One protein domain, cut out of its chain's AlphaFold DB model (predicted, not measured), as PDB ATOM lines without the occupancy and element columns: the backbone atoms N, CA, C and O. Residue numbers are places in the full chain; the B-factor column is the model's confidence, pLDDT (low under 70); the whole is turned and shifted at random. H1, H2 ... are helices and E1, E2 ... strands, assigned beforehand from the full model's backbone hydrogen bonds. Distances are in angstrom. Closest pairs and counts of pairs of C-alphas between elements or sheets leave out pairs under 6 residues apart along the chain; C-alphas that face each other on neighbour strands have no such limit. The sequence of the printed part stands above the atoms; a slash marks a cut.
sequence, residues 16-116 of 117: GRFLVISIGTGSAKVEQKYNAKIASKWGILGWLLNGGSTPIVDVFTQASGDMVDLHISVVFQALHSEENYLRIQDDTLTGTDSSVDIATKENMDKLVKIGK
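Overview. This is residues 16 to 116 of the 117 residues of the protein "patatin-like protein 2" of Nicotiana tabacum (UniProt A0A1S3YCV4). One long helix, H3, runs beside a narrow ribbon of two parallel strands, E1 and E2, with its later part, residues 68 to 77, over the ribbon. The short helices H1 and H2 lie toward the end where H3 begins, and H4 with H5 makes a small helical pair beyond the strands' far ends. The printed part has 101 residues, with five named helices and two named strands in the order E1 H1 H2 H3 E2 H4 H5 along the chain; of the 55 residues in named elements helices hold 47 and strands 8, and the class is mostly helix. It is loose, with a radius of gyration of the C-alphas of 16.7 A, and flat, spanning 48 by 35 by 17 A.

Along the chain. Find C-alpha 20 at (137.982, 102.759, 117.828), where E1, residues 20 to 23, begins. Next come H1, residues 36 to 39, and H2, residues 44 to 48. H3, residues 55 to 78, runs 34.2 A from (153.883, 108.133, 143.080). Then follow E2, residues 85 to 88, and H4, residues 95 to 98. H5, residues 105 to 114, runs 14.3 A and ends at C-alpha 114, (156.525, 92.796, 124.771).

Arrangement. Look first at E1 and E2, parallel neighbours at 12 degrees, where N 22 and O 86 are 2.8 A apart, within hydrogen-bond range. E1, H1 H2 H3, E2 form a strand-helix-strand unit, two parallel neighbour strands with helices between. The closest C-alphas of H3 and E2, Phe 76 and Tyr 85, are 6.9 A apart. H2 and H3 touch only at the corner, closest at C-alphas 47 and 55, 5.6 A. H4 and H5 touch, closest at C-alphas 97 and 107, 6.3 A. H1 and H2 are only just apart, at 8.0 A. H3 and H5 are apart. In H2, H3 and H5 every O i to N i+4 pair is within hydrogen-bond range; H1 and H4 are too short for such a pair.

Size, cuts and confidence. The C-alphas of Arg 17 and Lys 41, the two farthest apart, are 49.7 A from each other. The printed part has no cut, and E1 to H1 is the long link. Look for pLDDT under 70 at residue 16 and residues 30 to 32.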
ATOM      1  N   GLY A  16     128.147 104.551 117.473       68.62
ATOM      2  CA  GLY A  16     127.857 103.276 116.803       68.62
ATOM      3  C   GLY A  16     128.391 103.187 115.367       68.62
ATOM      4  O   GLY A  16     128.477 102.103 114.798       68.62
ATOM      5  N   ARG A  17     128.789 104.319 114.771       77.50
ATOM      6  CA  ARG A  17     129.423 104.374 113.443       77.50
ATOM      7  C   ARG A  17     130.949 104.442 113.484       77.50
ATOM      8  O   ARG A  17     131.574 104.404 112.426       77.50
ATOM      9  N   PHE A  18     131.548 104.561 114.666       83.31
ATOM     10  CA  PHE A  18     132.998 104.571 114.809       83.31
ATOM     11  C   PHE A  18     133.521 103.174 115.100       83.31
ATOM     12  O   PHE A  18     132.885 102.414 115.818       83.31
ATOM     13  N   LEU A  19     134.703 102.885 114.560       88.62
ATOM     14  CA  LEU A  19     135.577 101.803 114.991       88.62
ATOM     15  C   LEU A  19     136.763 102.456 115.704       88.62
ATOM     16  O   LEU A  19     137.451 103.292 115.113       88.62
ATOM     17  N   VAL A  20     136.977 102.121 116.973       89.50
ATOM     18  CA  VAL A  20     137.982 102.759 117.828       89.50
ATOM     19  C   VAL A  20     139.001 101.722 118.278       89.50
ATOM     20  O   VAL A  20     138.658 100.744 118.937       89.50
ATOM     21  N   ILE A  21     140.272 101.977 117.962       91.69
ATOM     22  CA  ILE A  21     141.413 101.224 118.488       91.69
ATOM     23  C   ILE A  21     142.154 102.130 119.466       91.69
ATOM     24  O   ILE A  21     142.665 103.187 119.093       91.69
ATOM     25  N   SER A  22     142.199 101.713 120.723       89.44
ATOM     26  CA  SER A  22     142.854 102.422 121.814       89.44
ATOM     27  C   SER A  22     144.112 101.656 122.207       89.44
ATOM     28  O   SER A  22     144.029 100.507 122.628       89.44
ATOM     29  N   ILE A  23     145.282 102.276 122.054       90.62
ATOM     30  CA  ILE A  23     146.580 101.650 122.338       90.62
ATOM     31  C   ILE A  23     147.173 102.337 123.558       90.62
ATOM     32  O   ILE A  23     147.355 103.556 123.559       90.62
ATOM     33  N   GLY A  24     147.437 101.577 124.612       85.75
ATOM     34  CA  GLY A  24     148.180 102.076 125.757       85.75
ATOM     35  C   GLY A  24     149.639 101.629 125.740       85.75
ATOM     36  O   GLY A  24     150.056 100.787 124.949       85.75
ATOM     37  N   THR A  25     150.435 102.237 126.612       87.69
ATOM     38  CA  THR A  25     151.875 101.968 126.753       87.69
ATOM     39  C   THR A  25     152.174 100.888 127.792       87.69
ATOM     40  O   THR A  25     153.314 100.746 128.222       87.69
ATOM     41  N   GLY A  26     151.145 100.160 128.225       83.19
ATOM     42  CA  GLY A  26     151.208  99.214 129.325       83.19
ATOM     43  C   GLY A  26     151.153  99.871 130.706       83.19
ATOM     44  O   GLY A  26     151.263 101.091 130.857       83.19
ATOM     45  N   SER A  27     150.891  99.057 131.720       80.25
ATOM     46  CA  SER A  27     150.836  99.438 133.127       80.25
ATOM     47  C   SER A  27     151.646  98.456 133.955       80.25
ATOM     48  O   SER A  27     151.755  97.276 133.624       80.25
ATOM     49  N   ALA A  28     152.222  98.952 135.051       76.88
ATOM     50  CA  ALA A  28     152.884  98.088 136.012       76.88
ATOM     51  C   ALA A  28     151.889  97.037 136.514       76.88
ATOM     52  O   ALA A  28     150.763  97.379 136.887       76.88
ATOM     53  N   LYS A  29     152.337  95.784 136.605       76.25
ATOM     54  CA  LYS A  29     151.645  94.757 137.378       76.25
ATOM     55  C   LYS A  29     151.343  95.331 138.759       76.25
ATOM     56  O   LYS A  29     152.165  96.068 139.306       76.25
ATOM     57  N   VAL A  30     150.175  95.021 139.326       65.75
ATOM     58  CA  VAL A  30     149.756  95.529 140.644       65.75
ATOM     59  C   VAL A  30     150.742  95.057 141.720       65.75
ATOM     60  O   VAL A  30     150.561  94.028 142.363       65.75
ATOM     61  N   GLU A  31     151.819  95.815 141.910       62.75
ATOM     62  CA  GLU A  31     152.933  95.480 142.799       62.75
ATOM     63  C   GLU A  31     152.661  95.925 144.246       62.75
ATOM     64  O   GLU A  31     153.516  95.753 145.108       62.75
ATOM     65  N   GLN A  32     151.481  96.502 144.531       65.00
ATOM     66  CA  GLN A  32     151.112  97.077 145.836       65.00
ATOM     67  C   GLN A  32     152.268  97.869 146.473       65.00
ATOM     68  O   GLN A  32     152.549  97.745 147.666       65.00
ATOM     69  N   LYS A  33     152.951  98.696 145.663       72.00
ATOM     70  CA  LYS A  33     154.186  99.401 146.050       72.00
ATOM     71  C   LYS A  33     154.024 100.222 147.332       72.00
ATOM     72  O   LYS A  33     154.981 100.399 148.085       72.00
ATOM     73  N   TYR A  34     152.811 100.706 147.598       80.56
ATOM     74  CA  TYR A  34     152.496 101.555 148.739       80.56
ATOM     75  C   TYR A  34     151.146 101.190 149.358       80.56
ATOM     76  O   TYR A  34     150.262 100.641 148.706       80.56
ATOM     77  N   ASN A  35     150.968 101.551 150.628       85.31
ATOM     78  CA  ASN A  35     149.686 101.474 151.319       85.31
ATOM     79  C   ASN A  35     149.394 102.786 152.060       85.31
ATOM     80  O   ASN A  35     150.297 103.591 152.306       85.31
ATOM     81  N   ALA A  36     148.135 102.974 152.459       87.19
ATOM     82  CA  ALA A  36     147.673 104.198 153.116       87.19
ATOM     83  C   ALA A  36     148.470 104.547 154.389       87.19
ATOM     84  O   ALA A  36     148.701 105.720 154.671       87.19
ATOM     85  N   LYS A  37     148.943 103.541 155.140       89.38
ATOM     86  CA  LYS A  37     149.729 103.741 156.370       89.38
ATOM     87  C   LYS A  37     151.142 104.269 156.095       89.38
ATOM     88  O   LYS A  37     151.704 104.961 156.940       89.38
ATOM     89  N   ILE A  38     151.729 103.915 154.954       88.00
ATOM     90  CA  ILE A  38     153.028 104.435 154.515       88.00
ATOM     91  C   ILE A  38     152.840 105.831 153.910       88.00
ATOM     92  O   ILE A  38     153.553 106.755 154.294       88.00
ATOM     93  N   ALA A  39     151.843 105.994 153.035       88.31
ATOM     94  CA  ALA A  39     151.563 107.255 152.349       88.31
ATOM     95  C   ALA A  39     151.122 108.383 153.297       88.31
ATOM     96  O   ALA A  39     151.430 109.545 153.049       88.31
ATOM     97  N   SER A  40     150.477 108.063 154.427       91.12
ATOM     98  CA  SER A  40     150.084 109.064 155.433       91.12
ATOM     99  C   SER A  40     151.263 109.795 156.078       91.12
ATOM    100  O   SER A  40     151.076 110.841 156.696       91.12
ATOM    101  N   LYS A  41     152.479 109.257 155.940       91.38
ATOM    102  CA  LYS A  41     153.712 109.868 156.439       91.38
ATOM    103  C   LYS A  41     154.420 110.727 155.389       91.38
ATOM    104  O   LYS A  41     155.464 111.299 155.694       91.38
ATOM    105  N   TRP A  42     153.916 110.791 154.157       91.50
ATOM    106  CA  TRP A  42     154.561 111.538 153.081       91.50
ATOM    107  C   TRP A  42     154.211 113.024 153.137       91.50
ATOM    108  O   TRP A  42     153.048 113.405 153.239       91.50
ATOM    109  N   GLY A  43     155.236 113.867 153.005       87.88
ATOM    110  CA  GLY A  43     155.078 115.257 152.577       87.88
ATOM    111  C   GLY A  43     155.113 115.381 151.049       87.88
ATOM    112  O   GLY A  43     155.168 114.376 150.341       87.88
ATOM    113  N   ILE A  44     155.160 116.613 150.535       89.75
ATOM    114  CA  ILE A  44     155.193 116.905 149.085       89.75
ATOM    115  C   ILE A  44     156.303 116.120 148.370       89.75
ATOM    116  O   ILE A  44     156.055 115.503 147.339       89.75
ATOM    117  N   LEU A  45     157.511 116.081 148.944       87.38
ATOM    118  CA  LEU A  45     158.634 115.353 148.349       87.38
ATOM    119  C   LEU A  45     158.393 113.844 148.275       87.38
ATOM    120  O   LEU A  45     158.783 113.245 147.287       87.38
ATOM    121  N   GLY A  46     157.720 113.247 149.263       86.50
ATOM    122  CA  GLY A  46     157.388 111.818 149.231       86.50
ATOM    123  C   GLY A  46     156.322 111.484 148.187       86.50
ATOM    124  O   GLY A  46     156.352 110.412 147.596       86.50
ATOM    125  N   TRP A  47     155.409 112.417 147.908       88.81
ATOM    126  CA  TRP A  47     154.447 112.273 146.811       88.81
ATOM    127  C   TRP A  47     155.081 112.447 145.426       88.81
ATOM    128  O   TRP A  47     154.628 111.815 144.472       88.81
ATOM    129  N   LEU A  48     156.121 113.282 145.314       87.19
ATOM    130  CA  LEU A  48     156.865 113.492 144.070       87.19
ATOM    131  C   LEU A  48     157.891 112.388 143.799       87.19
ATOM    132  O   LEU A  48     158.029 111.966 142.658       87.19
ATOM    133  N   LEU A  49     158.611 111.936 144.827       81.19
ATOM    134  CA  LEU A  49     159.716 110.987 144.732       81.19
ATOM    135  C   LEU A  49     159.696 110.051 145.943       81.19
ATOM    136  O   LEU A  49     159.954 110.470 147.074       81.19
ATOM    137  N   ASN A  50     159.451 108.762 145.718       78.19
ATOM    138  CA  ASN A  50     159.577 107.771 146.782       78.19
ATOM    139  C   ASN A  50     160.021 106.408 146.252       78.19
ATOM    140  O   ASN A  50     159.407 105.854 145.346       78.19
ATOM    141  N   GLY A  51     161.082 105.852 146.844       70.00
ATOM    142  CA  GLY A  51     161.586 104.521 146.489       70.00
ATOM    143  C   GLY A  51     162.031 104.379 145.027       70.00
ATOM    144  O   GLY A  51     161.916 103.293 144.476       70.00
ATOM    145  N   GLY A  52     162.500 105.463 144.393       70.62
ATOM    146  CA  GLY A  52     162.896 105.463 142.977       70.62
ATOM    147  C   GLY A  52     161.726 105.510 141.988       70.62
ATOM    148  O   GLY A  52     161.913 105.201 140.820       70.62
ATOM    149  N   SER A  53     160.521 105.858 142.445       71.69
ATOM    150  CA  SER A  53     159.327 106.052 141.607       71.69
ATOM    151  C   SER A  53     158.740 107.456 141.803       71.69
ATOM    152  O   SER A  53     159.173 108.191 142.702       71.69
ATOM    153  N   THR A  54     157.729 107.805 141.001       82.12
ATOM    154  CA  THR A  54     157.010 109.092 141.031       82.12
ATOM    155  C   THR A  54     155.532 108.890 141.392       82.12
ATOM    156  O   THR A  54     154.673 108.943 140.508       82.12
ATOM    157  N   PRO A  55     155.186 108.675 142.682       83.94
ATOM    158  CA  PRO A  55     153.883 108.133 143.080       83.94
ATOM    159  C   PRO A  55     152.672 108.889 142.530       83.94
ATOM    160  O   PRO A  55     151.706 108.270 142.094       83.94
ATOM    161  N   ILE A  56     152.707 110.224 142.536       85.38
ATOM    162  CA  ILE A  56     151.574 111.024 142.058       85.38
ATOM    163  C   ILE A  56     151.378 110.936 140.539       85.38
ATOM    164  O   ILE A  56     150.241 110.908 140.073       85.38
ATOM    165  N   VAL A  57     152.470 110.858 139.776       82.50
ATOM    166  CA  VAL A  57     152.434 110.739 138.311       82.50
ATOM    167  C   VAL A  57     151.950 109.348 137.919       82.50
ATOM    168  O   VAL A  57     151.094 109.224 137.043       82.50
ATOM    169  N   ASP A  58     152.435 108.320 138.615       76.81
ATOM    170  CA  ASP A  58     152.085 106.925 138.359       76.81
ATOM    171  C   ASP A  58     150.588 106.690 138.606       76.81
ATOM    172  O   ASP A  58     149.885 106.185 137.729       76.81
ATOM    173  N   VAL A  59     150.074 107.130 139.765       82.62
ATOM    174  CA  VAL A  59     148.650 107.001 140.118       82.62
ATOM    175  C   VAL A  59     147.769 107.784 139.149       82.62
ATOM    176  O   VAL A  59     146.753 107.263 138.699       82.62
ATOM    177  N   PHE A  60     148.148 109.019 138.805       82.88
ATOM    178  CA  PHE A  60     147.379 109.833 137.864       82.88
ATOM    179  C   PHE A  60     147.315 109.195 136.473       82.88
ATOM    180  O   PHE A  60     146.241 109.121 135.880       82.88
ATOM    181  N   THR A  61     148.445 108.709 135.962       78.12
ATOM    182  CA  THR A  61     148.533 108.127 134.616       78.12
ATOM    183  C   THR A  61     147.746 106.821 134.527       78.12
ATOM    184  O   THR A  61     146.982 106.637 133.580       78.12
ATOM    185  N   GLN A  62     147.863 105.951 135.538       75.00
ATOM    186  CA  GLN A  62     147.089 104.707 135.615       75.00
ATOM    187  C   GLN A  62     145.588 104.993 135.725       75.00
ATOM    188  O   GLN A  62     144.817 104.543 134.883       75.00
ATOM    189  N   ALA A  63     145.180 105.836 136.681       80.56
ATOM    190  CA  ALA A  63     143.773 106.185 136.870       80.56
ATOM    191  C   ALA A  63     143.168 106.869 135.636       80.56
ATOM    192  O   ALA A  63     142.008 106.636 135.308       80.56
ATOM    193  N   SER A  64     143.939 107.699 134.927       78.69
ATOM    194  CA  SER A  64     143.491 108.302 133.671       78.69
ATOM    195  C   SER A  64     143.277 107.253 132.578       78.69
ATOM    196  O   SER A  64     142.316 107.373 131.819       78.69
ATOM    197  N   GLY A  65     144.155 106.251 132.477       72.94
ATOM    198  CA  GLY A  65     144.003 105.139 131.538       72.94
ATOM    199  C   GLY A  65     142.733 104.335 131.812       72.94
ATOM    200  O   GLY A  65     141.919 104.159 130.906       72.94
ATOM    201  N   ASP A  66     142.530 103.947 133.072       76.12
ATOM    202  CA  ASP A  66     141.362 103.182 133.520       76.12
ATOM    203  C   ASP A  66     140.054 103.959 133.303       76.12
ATOM    204  O   ASP A  66     139.064 103.416 132.815       76.12
ATOM    205  N   MET A  67     140.043 105.258 133.624       78.88
ATOM    206  CA  MET A  67     138.857 106.103 133.470       78.88
ATOM    207  C   MET A  67     138.438 106.267 132.011       78.88
ATOM    208  O   MET A  67     137.241 106.257 131.730       78.88
ATOM    209  N   VAL A  68     139.396 106.428 131.090       74.62
ATOM    210  CA  VAL A  68     139.105 106.536 129.651       74.62
ATOM    211  C   VAL A  68     138.585 105.207 129.113       74.62
ATOM    212  O   VAL A  68     137.588 105.204 128.392       74.62
ATOM    213  N   ASP A  69     139.216 104.094 129.488       75.31
ATOM    214  CA  ASP A  69     138.791 102.766 129.049       75.31
ATOM    215  C   ASP A  69     137.372 102.434 129.523       75.31
ATOM    216  O   ASP A  69     136.522 102.039 128.722       75.31
ATOM    217  N   LEU A  70     137.071 102.707 130.797       76.69
ATOM    218  CA  LEU A  70     135.740 102.518 131.363       76.69
ATOM    219  C   LEU A  70     134.707 103.431 130.692       76.69
ATOM    220  O   LEU A  70     133.637 102.955 130.318       76.69
ATOM    221  N   HIS A  71     135.002 104.724 130.500       81.12
ATOM    222  CA  HIS A  71     134.054 105.647 129.859       81.12
ATOM    223  C   HIS A  71     133.712 105.216 128.434       81.12
ATOM    224  O   HIS A  71     132.540 105.210 128.059       81.12
ATOM    225  N   ILE A  72     134.724 104.862 127.641       80.25
ATOM    226  CA  ILE A  72     134.523 104.474 126.245       80.25
ATOM    227  C   ILE A  72     133.801 103.126 126.180       80.25
ATOM    228  O   ILE A  72     132.809 103.016 125.462       80.25
ATOM    229  N   SER A  73     134.208 102.146 126.988       77.19
ATOM    230  CA  SER A  73     133.534 100.845 127.063       77.19
ATOM    231  C   SER A  73     132.051 100.988 127.411       77.19
ATOM    232  O   SER A  73     131.205 100.401 126.744       77.19
ATOM    233  N   VAL A  74     131.714 101.827 128.399       81.69
ATOM    234  CA  VAL A  74     130.318 102.088 128.792       81.69
ATOM    235  C   VAL A  74     129.527 102.754 127.664       81.69
ATOM    236  O   VAL A  74     128.373 102.396 127.437       81.69
ATOM    237  N   VAL A  75     130.124 103.697 126.930       83.44
ATOM    238  CA  VAL A  75     129.464 104.352 125.789       83.44
ATOM    239  C   VAL A  75     129.189 103.357 124.660       83.44
ATOM    240  O   VAL A  75     128.073 103.329 124.142       83.44
ATOM    241  N   PHE A  76     130.167 102.526 124.292       81.38
ATOM    242  CA  PHE A  76     129.995 101.530 123.231       81.38
ATOM    243  C   PHE A  76     129.022 100.411 123.637       81.38
ATOM    244  O   PHE A  76     128.210 100.002 122.810       81.38
ATOM    245  N   GLN A  77     129.003 100.002 124.910       81.19
ATOM    246  CA  GLN A  77     127.991  99.085 125.460       81.19
ATOM    247  C   GLN A  77     126.578  99.674 125.424       81.19
ATOM    248  O   GLN A  77     125.638  99.033 124.957       81.19
ATOM    249  N   ALA A  78     126.408 100.924 125.864       80.81
ATOM    250  CA  ALA A  78     125.106 101.593 125.852       80.81
ATOM    251  C   ALA A  78     124.531 101.762 124.432       80.81
ATOM    252  O   ALA A  78     123.321 101.919 124.268       80.81
ATOM    253  N   LEU A  79     125.394 101.732 123.415       81.12
ATOM    254  CA  LEU A  79     125.039 101.814 122.000       81.12
ATOM    255  C   LEU A  79     125.007 100.444 121.302       81.12
ATOM    256  O   LEU A  79     124.870 100.408 120.078       81.12
ATOM    257  N   HIS A  80     125.129  99.336 122.045       79.69
ATOM    258  CA  HIS A  80     125.163  97.969 121.505       79.69
ATOM    259  C   HIS A  80     126.203  97.792 120.389       79.69
ATOM    260  O   HIS A  80     125.928  97.221 119.333       79.69
ATOM    261  N   SER A  81     127.371  98.397 120.586       84.44
ATOM    262  CA  SER A  81     128.472  98.453 119.625       84.44
ATOM    263  C   SER A  81     129.790  98.037 120.285       84.44
ATOM    264  O   SER A  81     130.840  98.552 119.928       84.44
ATOM    265  N   GLU A  82     129.764  97.142 121.276       83.88
ATOM    266  CA  GLU A  82     130.947  96.727 122.047       83.88
ATOM    267  C   GLU A  82     132.105  96.268 121.154       83.88
ATOM    268  O   GLU A  82     133.252  96.649 121.371       83.88
ATOM    269  N   GLU A  83     131.781  95.528 120.092       85.94
ATOM    270  CA  GLU A  83     132.727  95.010 119.095       85.94
ATOM    271  C   GLU A  83     133.466  96.114 118.317       85.94
ATOM    272  O   GLU A  83     134.493  95.865 117.685       85.94
ATOM    273  N   ASN A  84     132.966  97.353 118.358       86.81
ATOM    274  CA  ASN A  84     133.583  98.486 117.685       86.81
ATOM    275  C   ASN A  84     134.674  99.172 118.527       86.81
ATOM    276  O   ASN A  84     135.301 100.119 118.041       86.81
ATOM    277  N   TYR A  85     134.911  98.734 119.766       89.25
ATOM    278  CA  TYR A  85     135.968  99.259 120.626       89.25
ATOM    279  C   TYR A  85     136.983  98.170 120.984       89.25
ATOM    280  O   TYR A  85     136.671  97.215 121.689       89.25
ATOM    281  N   LEU A  86     138.229  98.345 120.534       89.81
ATOM    282  CA  LEU A  86     139.349  97.472 120.877       89.81
ATOM    283  C   LEU A  86     140.388  98.241 121.694       89.81
ATOM    284  O   LEU A  86     141.052  99.146 121.181       89.81
ATOM    285  N   ARG A  87     140.576  97.844 122.956       88.88
ATOM    286  CA  ARG A  87     141.671  98.313 123.810       88.88
ATOM    287  C   ARG A  87     142.817  97.306 123.792       88.88
ATOM    288  O   ARG A  87     142.630  96.145 124.136       88.88
ATOM    289  N   ILE A  88     144.010  97.771 123.433       89.88
ATOM    290  CA  ILE A  88     145.260  97.013 123.530       89.88
ATOM    291  C   ILE A  88     146.084  97.637 124.655       89.88
ATOM    292  O   ILE A  88     146.499  98.796 124.562       89.88
ATOM    293  N   GLN A  89     146.283  96.880 125.730       87.69
ATOM    294  CA  GLN A  89     147.007  97.307 126.923       87.69
ATOM    295  C   GLN A  89     147.650  96.088 127.590       87.69
ATOM    296  O   GLN A  89     146.968  95.097 127.827       87.69
ATOM    297  N   ASP A  90     148.940  96.182 127.912       87.81
ATOM    298  CA  ASP A  90     149.657  95.176 128.705       87.81
ATOM    299  C   ASP A  90     149.637  95.571 130.190       87.81
ATOM    300  O   ASP A  90     150.050  96.675 130.538       87.81
ATOM    301  N   ASP A  91     149.157  94.702 131.073       84.25
ATOM    302  CA  ASP A  91     149.092  94.930 132.524       84.25
ATOM    303  C   ASP A  91     150.123  94.102 133.312       84.25
ATOM    304  O   ASP A  91     150.046  93.963 134.537       84.25
ATOM    305  N   THR A  92     151.113  93.549 132.610       85.50
ATOM    306  CA  THR A  92     152.078  92.587 133.144       85.50
ATOM    307  C   THR A  92     153.486  93.154 133.296       85.50
ATOM    308  O   THR A  92     154.375  92.441 133.774       85.50
ATOM    309  N   LEU A  93     153.699  94.432 132.956       86.25
ATOM    310  CA  LEU A  93     155.007  95.085 133.047       86.25
ATOM    311  C   LEU A  93     155.553  95.025 134.479       86.25
ATOM    312  O   LEU A  93     154.849  95.305 135.448       86.25
ATOM    313  N   THR A  94     156.834  94.693 134.628       85.25
ATOM    314  CA  THR A  94     157.497  94.587 135.939       85.25
ATOM    315  C   THR A  94     158.878  95.222 135.901       85.25
ATOM    316  O   THR A  94     159.502  95.333 134.843       85.25
ATOM    317  N   GLY A  95     159.380  95.641 137.065       84.12
ATOM    318  CA  GLY A  95     160.727  96.204 137.178       84.12
ATOM    319  C   GLY A  95     160.954  97.387 136.230       84.12
ATOM    320  O   GLY A  95     160.137  98.310 136.175       84.12
ATOM    321  N   THR A  96     162.056  97.355 135.476       83.62
ATOM    322  CA  THR A  96     162.459  98.434 134.555       83.62
ATOM    323  C   THR A  96     161.507  98.629 133.380       83.62
ATOM    324  O   THR A  96     161.402  99.742 132.876       83.62
ATOM    325  N   ASP A  97     160.775  97.586 132.980       84.50
ATOM    326  CA  ASP A  97     159.832  97.653 131.857       84.50
ATOM    327  C   ASP A  97     158.632  98.548 132.195       84.50
ATOM    328  O   ASP A  97     157.990  99.096 131.308       84.50
ATOM    329  N   SER A  98     158.327  98.701 133.489       82.94
ATOM    330  CA  SER A  98     157.237  99.547 133.985       82.94
ATOM    331  C   SER A  98     157.645 101.003 134.248       82.94
ATOM    332  O   SER A  98     156.804 101.815 134.630       82.94
ATOM    333  N   SER A  99     158.933 101.333 134.091       80.88
ATOM    334  CA  SER A  99     159.452 102.687 134.296       80.88
ATOM    335  C   SER A  99     159.342 103.516 133.015       80.88
ATOM    336  O   SER A  99     159.572 103.035 131.907       80.88
ATOM    337  N   VAL A 100     159.017 104.796 133.197       80.44
ATOM    338  CA  VAL A 100     158.841 105.771 132.111       80.44
ATOM    339  C   VAL A 100     160.136 106.490 131.716       80.44
ATOM    340  O   VAL A 100     160.160 107.198 130.714       80.44
ATOM    341  N   ASP A 101     161.209 106.337 132.495       81.75
ATOM    342  CA  ASP A 101     162.452 107.109 132.383       81.75
ATOM    343  C   ASP A 101     163.703 106.257 132.082       81.75
ATOM    344  O   ASP A 101     164.777 106.800 131.810       81.75
ATOM    345  N   ILE A 102     163.585 104.925 132.046       86.00
ATOM    346  CA  ILE A 102     164.701 104.018 131.734       86.00
ATOM    347  C   ILE A 102     164.795 103.772 130.220       86.00
ATOM    348  O   ILE A 102     164.287 102.792 129.676       86.00
ATOM    349  N   ALA A 103     165.524 104.650 129.529       90.62
ATOM    350  CA  ALA A 103     165.770 104.582 128.083       90.62
ATOM    351  C   ALA A 103     167.061 103.818 127.702       90.62
ATOM    352  O   ALA A 103     167.789 104.209 126.786       90.62
ATOM    353  N   THR A 104     167.399 102.737 128.414       94.19
ATOM    354  CA  THR A 104     168.552 101.895 128.046       94.19
ATOM    355  C   THR A 104     168.217 101.035 126.826       94.19
ATOM    356  O   THR A 104     167.072 100.622 126.641       94.19
ATOM    357  N   LYS A 105     169.215 100.718 125.989       95.31
ATOM    358  CA  LYS A 105     169.007  99.873 124.798       95.31
ATOM    359  C   LYS A 105     168.361  98.527 125.149       95.31
ATOM    360  O   LYS A 105     167.447  98.088 124.465       95.31
ATOM    361  N   GLU A 106     168.813  97.914 126.239       95.31
ATOM    362  CA  GLU A 106     168.277  96.648 126.743       95.31
ATOM    363  C   GLU A 106     166.786  96.745 127.102       95.31
ATOM    364  O   GLU A 106     166.006  95.891 126.677       95.31
ATOM    365  N   ASN A 107     166.379  97.801 127.819       91.88
ATOM    366  CA  ASN A 107     164.980  98.010 128.196       91.88
ATOM    367  C   ASN A 107     164.105  98.260 126.957       91.88
ATOM    368  O   ASN A 107     163.054  97.646 126.798       91.88
ATOM    369  N   MET A 108     164.581  99.087 126.018       93.50
ATOM    370  CA  MET A 108     163.871  99.374 124.766       93.50
ATOM    371  C   MET A 108     163.693  98.120 123.896       93.50
ATOM    372  O   MET A 108     162.596  97.864 123.401       93.50
ATOM    373  N   ASP A 109     164.736  97.297 123.747       95.56
ATOM    374  CA  ASP A 109     164.664  96.038 122.994       95.56
ATOM    375  C   ASP A 109     163.678  95.047 123.641       95.56
ATOM    376  O   ASP A 109     163.021  94.267 122.945       95.56
ATOM    377  N   LYS A 110     163.550  95.074 124.973       93.06
ATOM    378  CA  LYS A 110     162.586  94.261 125.718       93.06
ATOM    379  C   LYS A 110     161.150  94.764 125.542       93.06
ATOM    380  O   LYS A 110     160.285  93.949 125.233       93.06
ATOM    381  N   LEU A 111     160.911  96.075 125.614       92.62
ATOM    382  CA  LEU A 111     159.600  96.682 125.331       92.62
ATOM    383  C   LEU A 111     159.120  96.385 123.900       92.62
ATOM    384  O   LEU A 111     157.950  96.072 123.689       92.62
ATOM    385  N   VAL A 112     160.029  96.380 122.917       93.50
ATOM    386  CA  VAL A 112     159.712  95.967 121.537       93.50
ATOM    387  C   VAL A 112     159.280  94.501 121.458       93.50
ATOM    388  O   VAL A 112     158.437  94.162 120.631       93.50
ATOM    389  N   LYS A 113     159.864  93.613 122.272       93.25
ATOM    390  CA  LYS A 113     159.439  92.205 122.330       93.25
ATOM    391  C   LYS A 113     158.061  92.079 122.967       93.25
ATOM    392  O   LYS A 113     157.237  91.379 122.397       93.25
ATOM    393  N   ILE A 114     157.818  92.787 124.072       90.88
ATOM    394  CA  ILE A 114     156.525  92.796 124.771       90.88
ATOM    395  C   ILE A 114     155.405  93.215 123.812       90.88
ATOM    396  O   ILE A 114     154.445  92.474 123.656       90.88
ATOM    397  N   GLY A 115     155.577  94.311 123.068       88.19
ATOM    398  CA  GLY A 115     154.561  94.791 122.118       88.19
ATOM    399  C   GLY A 115     154.347  93.931 120.861       88.19
ATOM    400  O   GLY A 115     153.500  94.274 120.041       88.19
ATOM    401  N   LYS A 116     155.130  92.862 120.656       90.38
ATOM    402  CA  LYS A 116     154.943  91.893 119.556       90.38
ATOM    403  C   LYS A 116     154.234  90.613 119.995       90.38
ATOM    404  O   LYS A 116     153.896  89.809 119.125       90.38
TER     405      LYS A 116